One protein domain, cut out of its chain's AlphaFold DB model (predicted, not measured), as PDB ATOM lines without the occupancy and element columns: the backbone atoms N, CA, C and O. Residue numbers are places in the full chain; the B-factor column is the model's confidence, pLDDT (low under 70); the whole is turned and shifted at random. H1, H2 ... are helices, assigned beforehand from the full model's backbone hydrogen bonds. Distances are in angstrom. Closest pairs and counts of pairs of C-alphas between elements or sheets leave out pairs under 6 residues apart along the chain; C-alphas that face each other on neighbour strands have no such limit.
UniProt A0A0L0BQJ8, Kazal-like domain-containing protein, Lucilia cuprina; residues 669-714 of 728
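AT A GLANCE: This is residues 669 to 714 of the 728 residues of the protein "Kazal-like domain-containing protein" of Lucilia cuprina (UniProt A0A0L0BQJ8). Two helices, H1 and H2, lie side by side as a helical hairpin, joined by a long loop, residues 682 to 702, that folds back on itself where residues 692 to 693 pair antiparallel with 699 to 700. The printed part has 46 residues, with H1 then H2 and no named strand; its class is all helix. It is compact, with a radius of gyration of the C-alphas of 10.4 A, yet elongated, spanning 34 by 21 by 14 A.

HOW THE PARTS SIT: H1, residues 669 to 681, and H2, residues 703 to 713, touch, their closest C-alphas being those of Cys 681 and Cys 708, 5.6 A apart. They run opposite ways at a shallow tilt of 31 degrees. In H1 and H2 every O i to N i+4 pair is within hydrogen-bond range.

IN THESE COORDINATES: H1 is 18.4 A long and begins at C-alpha 669 (298.495, 261.376, 284.277). H2 is 15.5 A long and ends at C-alpha 713 (297.710, 272.519, 288.789).

THE WHOLE: The C-alphas farthest apart, of Glu 669 and Asn 688, are 34.4 A apart. The printed part has no cut; the link from H1 to H2 is long. The model's pLDDT is under 70 at residues 669 to 672 and 683 to 688.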
ATOM      1  N   GLU A 669     298.657 260.064 284.928       54.00
ATOM      2  CA  GLU A 669     298.495 261.376 284.277       54.00
ATOM      3  C   GLU A 669     298.805 262.530 285.239       54.00
ATOM      4  O   GLU A 669     299.413 263.525 284.852       54.00
ATOM      5  N   GLN A 670     298.448 262.367 286.516       56.66
ATOM      6  CA  GLN A 670     298.681 263.377 287.549       56.66
ATOM      7  C   GLN A 670     300.179 263.659 287.769       56.66
ATOM      8  O   GLN A 670     300.571 264.803 288.001       56.66
ATOM      9  N   LYS A 671     301.032 262.639 287.616       60.88
ATOM     10  CA  LYS A 671     302.484 262.790 287.747       60.88
ATOM     11  C   LYS A 671     303.100 263.503 286.538       60.88
ATOM     12  O   LYS A 671     304.005 264.319 286.702       60.88
ATOM     13  N   ASP A 672     302.582 263.237 285.341       66.75
ATOM     14  CA  ASP A 672     303.007 263.931 284.122       66.75
ATOM     15  C   ASP A 672     302.616 265.424 284.174       66.75
ATOM     16  O   ASP A 672     303.377 266.276 283.712       66.75
ATOM     17  N   THR A 673     301.482 265.770 284.806       77.69
ATOM     18  CA  THR A 673     301.127 267.178 285.077       77.69
ATOM     19  C   THR A 673     302.012 267.837 286.136       77.69
ATOM     20  O   THR A 673     302.357 269.006 285.976       77.69
ATOM     21  N   GLU A 674     302.435 267.114 287.178       81.31
ATOM     22  CA  GLU A 674     303.370 267.642 288.183       81.31
ATOM     23  C   GLU A 674     304.738 267.965 287.558       81.31
ATOM     24  O   GLU A 674     305.187 269.104 287.665       81.31
ATOM     25  N   GLU A 675     305.358 267.039 286.812       85.50
ATOM     26  CA  GLU A 675     306.667 267.283 286.170       85.50
ATOM     27  C   GLU A 675     306.599 268.397 285.099       85.50
ATOM     28  O   GLU A 675     307.551 269.160 284.904       85.50
ATOM     29  N   TYR A 676     305.459 268.537 284.414       89.69
ATOM     30  CA  TYR A 676     305.204 269.648 283.492       89.69
ATOM     31  C   TYR A 676     305.159 271.001 284.220       89.69
ATOM     32  O   TYR A 676     305.816 271.953 283.788       89.69
ATOM     33  N   CYS A 677     304.443 271.078 285.345       90.19
ATOM     34  CA  CYS A 677     304.377 272.289 286.160       90.19
ATOM     35  C   CYS A 677     305.716 272.609 286.840       90.19
ATOM     36  O   CYS A 677     306.107 273.775 286.846       90.19
ATOM     37  N   GLU A 678     306.472 271.609 287.313       87.75
ATOM     38  CA  GLU A 678     307.843 271.805 287.810       87.75
ATOM     39  C   GLU A 678     308.722 272.481 286.752       87.75
ATOM     40  O   GLU A 678     309.377 273.488 287.023       87.75
ATOM     41  N   ARG A 679     308.681 271.989 285.509       88.19
ATOM     42  CA  ARG A 679     309.511 272.505 284.411       88.19
ATOM     43  C   ARG A 679     309.173 273.943 283.999       88.19
ATOM     44  O   ARG A 679     310.055 274.644 283.509       88.19
ATOM     45  N   ILE A 680     307.926 274.377 284.183       87.69
ATOM     46  CA  ILE A 680     307.476 275.745 283.876       87.69
ATOM     47  C   ILE A 680     307.721 276.691 285.060       87.69
ATOM     48  O   ILE A 680     308.187 277.812 284.862       87.69
ATOM     49  N   CYS A 681     307.458 276.242 286.289       89.00
ATOM     50  CA  CYS A 681     307.509 277.076 287.491       89.00
ATOM     51  C   CYS A 681     308.877 277.086 288.199       89.00
ATOM     52  O   CYS A 681     309.075 277.861 289.138       89.00
ATOM     53  N   ALA A 682     309.852 276.291 287.746       78.94
ATOM     54  CA  ALA A 682     311.221 276.308 288.270       78.94
ATOM     55  C   ALA A 682     311.924 277.674 288.136       78.94
ATOM     56  O   ALA A 682     312.760 278.008 288.969       78.94
ATOM     57  N   ILE A 683     311.596 278.474 287.112       64.94
ATOM     58  CA  ILE A 683     312.363 279.674 286.722       64.94
ATOM     59  C   ILE A 683     311.699 280.968 287.233       64.94
ATOM     60  O   ILE A 683     311.532 281.939 286.497       64.94
ATOM     61  N   VAL A 684     311.303 280.979 288.510       63.31
ATOM     62  CA  VAL A 684     310.785 282.173 289.215       63.31
ATOM     63  C   VAL A 684     311.663 282.483 290.436       63.31
ATOM     64  O   VAL A 684     311.207 282.597 291.574       63.31
ATOM     65  N   GLU A 685     312.969 282.576 290.179       59.88
ATOM     66  CA  GLU A 685     313.979 283.053 291.127       59.88
ATOM     67  C   GLU A 685     314.009 284.593 291.131       59.88
ATOM     68  O   GLU A 685     314.833 285.210 290.455       59.88
ATOM     69  N   ASP A 686     313.114 285.232 291.890       68.88
ATOM     70  CA  ASP A 686     313.327 286.625 292.304       68.88
ATOM     71  C   ASP A 686     314.151 286.619 293.599       68.88
ATOM     72  O   ASP A 686     313.691 286.140 294.638       68.88
ATOM     73  N   GLU A 687     315.388 287.130 293.540       64.94
ATOM     74  CA  GLU A 687     316.380 287.086 294.634       64.94
ATOM     75  C   GLU A 687     315.915 287.759 295.947       64.94
ATOM     76  O   GLU A 687     316.611 287.689 296.964       64.94
ATOM     77  N   ASN A 688     314.766 288.443 295.932       66.75
ATOM     78  CA  ASN A 688     314.229 289.223 297.044       66.75
ATOM     79  C   ASN A 688     312.998 288.598 297.726       66.75
ATOM     80  O   ASN A 688     312.554 289.144 298.741       66.75
ATOM     81  N   GLU A 689     312.422 287.513 297.194       77.31
ATOM     82  CA  GLU A 689     311.220 286.899 297.776       77.31
ATOM     83  C   GLU A 689     311.525 285.960 298.962       77.31
ATOM     84  O   GLU A 689     312.621 285.421 299.123       77.31
ATOM     85  N   GLU A 690     310.546 285.817 299.862       82.44
ATOM     86  CA  GLU A 690     310.655 284.984 301.064       82.44
ATOM     87  C   GLU A 690     310.188 283.556 300.743       82.44
ATOM     88  O   GLU A 690     309.077 283.372 300.253       82.44
ATOM     89  N   ILE A 691     311.024 282.553 301.045       85.88
ATOM     90  CA  ILE A 691     310.726 281.125 300.826       85.88
ATOM     91  C   ILE A 691     309.377 280.765 301.460       85.88
ATOM     92  O   ILE A 691     309.192 280.918 302.673       85.88
ATOM     93  N   VAL A 692     308.456 280.235 300.653       90.31
ATOM     94  CA  VAL A 692     307.105 279.860 301.091       90.31
ATOM     95  C   VAL A 692     307.009 278.347 301.243       90.31
ATOM     96  O   VAL A 692     307.530 277.595 300.426       90.31
ATOM     97  N   CYS A 693     306.316 277.877 302.279       91.50
ATOM     98  CA  CYS A 693     306.116 276.448 302.509       91.50
ATOM     99  C   CYS A 693     304.636 276.085 302.444       91.50
ATOM    100  O   CYS A 693     303.815 276.656 303.166       91.50
ATOM    101  N   GLY A 694     304.316 275.136 301.565       88.19
ATOM    102  CA  GLY A 694     302.968 274.636 301.355       88.19
ATOM    103  C   GLY A 694     302.493 273.717 302.484       88.19
ATOM    104  O   GLY A 694     303.265 273.208 303.301       88.19
ATOM    105  N   SER A 695     301.178 273.507 302.544       86.12
ATOM    106  CA  SER A 695     300.536 272.575 303.485       86.12
ATOM    107  C   SER A 695     300.664 271.103 303.067       86.12
ATOM    108  O   SER A 695     300.424 270.210 303.883       86.12
ATOM    109  N   ASP A 696     301.073 270.870 301.821       83.94
ATOM    110  CA  ASP A 696     301.532 269.608 301.235       83.94
ATOM    111  C   ASP A 696     302.899 269.149 301.787       83.94
ATOM    112  O   ASP A 696     303.170 267.951 301.850       83.94
ATOM    113  N   GLY A 697     303.724 270.091 302.254       85.38
ATOM    114  CA  GLY A 697     305.087 269.868 302.733       85.38
ATOM    115  C   GLY A 697     306.184 270.274 301.744       85.38
ATOM    116  O   GLY A 697     307.357 270.070 302.055       85.38
ATOM    117  N   TYR A 698     305.837 270.856 300.592       85.12
ATOM    118  CA  TYR A 698     306.813 271.391 299.643       85.12
ATOM    119  C   TYR A 698     307.295 272.787 300.061       85.12
ATOM    120  O   TYR A 698     306.611 273.535 300.768       85.12
ATOM    121  N   MET A 699     308.509 273.132 299.631       87.81
ATOM    122  CA  MET A 699     309.114 274.450 299.827       87.81
ATOM    123  C   MET A 699     309.290 275.110 298.461       87.81
ATOM    124  O   MET A 699     310.074 274.628 297.647       87.81
ATOM    125  N   TYR A 700     308.573 276.205 298.227       89.00
ATOM    126  CA  TYR A 700     308.693 277.035 297.034       89.00
ATOM    127  C   TYR A 700     309.721 278.140 297.285       89.00
ATOM    128  O   TYR A 700     309.774 278.718 298.374       89.00
ATOM    129  N   THR A 701     310.538 278.457 296.283       88.38
ATOM    130  CA  THR A 701     311.588 279.484 296.397       88.38
ATOM    131  C   THR A 701     311.023 280.891 296.601       88.38
ATOM    132  O   THR A 701     311.680 281.713 297.235       88.38
ATOM    133  N   SER A 702     309.815 281.150 296.096       88.38
ATOM    134  CA  SER A 702     309.172 282.465 296.035       88.38
ATOM    135  C   SER A 702     307.637 282.357 296.144       88.38
ATOM    136  O   SER A 702     307.060 281.282 295.940       88.38
ATOM    137  N   GLU A 703     306.955 283.462 296.471       87.38
ATOM    138  CA  GLU A 703     305.483 283.550 296.488       87.38
ATOM    139  C   GLU A 703     304.965 283.426 295.041       87.38
ATOM    140  O   GLU A 703     304.043 282.650 294.779       87.38
ATOM    141  N   ALA A 704     305.660 284.044 294.079       87.75
ATOM    142  CA  ALA A 704     305.369 283.927 292.649       87.75
ATOM    143  C   ALA A 704     305.583 282.507 292.065       87.75
ATOM    144  O   ALA A 704     304.815 282.080 291.197       87.75
ATOM    145  N   GLN A 705     306.564 281.725 292.545       89.00
ATOM    146  CA  GLN A 705     306.689 280.308 292.166       89.00
ATOM    147  C   GLN A 705     305.471 279.503 292.638       89.00
ATOM    148  O   GLN A 705     304.917 278.714 291.871       89.00
ATOM    149  N   MET A 706     305.034 279.705 293.883       88.50
ATOM    150  CA  MET A 706     303.855 279.030 294.428       88.50
ATOM    151  C   MET A 706     302.580 279.401 293.650       88.50
ATOM    152  O   MET A 706     301.788 278.515 293.336       88.50
ATOM    153  N   GLU A 707     302.398 280.673 293.274       89.06
ATOM    154  CA  GLU A 707     301.283 281.107 292.412       89.06
ATOM    155  C   GLU A 707     301.337 280.480 291.005       89.06
ATOM    156  O   GLU A 707     300.292 280.164 290.428       89.06
ATOM    157  N   CYS A 708     302.535 280.227 290.465       91.06
ATOM    158  CA  CYS A 708     302.708 279.495 289.209       91.06
ATOM    159  C   CYS A 708     302.237 278.033 289.333       91.06
ATOM    160  O   CYS A 708     301.415 277.593 288.525       91.06
ATOM    161  N   TYR A 709     302.673 277.295 290.366       91.00
ATOM    162  CA  TYR A 709     302.200 275.921 290.608       91.00
ATOM    163  C   TYR A 709     300.687 275.874 290.857       91.00
ATOM    164  O   TYR A 709     300.000 275.031 290.279       91.00
ATOM    165  N   ALA A 710     300.155 276.811 291.649       90.25
ATOM    166  CA  ALA A 710     298.723 276.963 291.901       90.25
ATOM    167  C   ALA A 710     297.929 277.136 290.596       90.25
ATOM    168  O   ALA A 710     296.936 276.445 290.362       90.25
ATOM    169  N   SER A 711     298.410 278.011 289.709       91.06
ATOM    170  CA  SER A 711     297.797 278.268 288.404       91.06
ATOM    171  C   SER A 711     297.879 277.053 287.475       91.06
ATOM    172  O   SER A 711     296.893 276.726 286.815       91.06
ATOM    173  N   CYS A 712     299.028 276.372 287.447       92.75
ATOM    174  CA  CYS A 712     299.313 275.245 286.556       92.75
ATOM    175  C   CYS A 712     298.559 273.960 286.947       92.75
ATOM    176  O   CYS A 712     298.021 273.279 286.078       92.75
ATOM    177  N   LEU A 713     298.449 273.671 288.248       91.06
ATOM    178  CA  LEU A 713     297.710 272.519 288.789       91.06
ATOM    179  C   LEU A 713     296.230 272.833 289.096       91.06
ATOM    180  O   LEU A 713     295.494 271.955 289.542       91.06
ATOM    181  N   HIS A 714     295.792 274.079 288.874       90.56
ATOM    182  CA  HIS A 714     294.453 274.594 289.198       90.56
ATOM    183  C   HIS A 714     294.056 274.407 290.682       90.56
ATOM    184  O   HIS A 714     292.939 273.994 291.003       90.56
TER     185      HIS A 714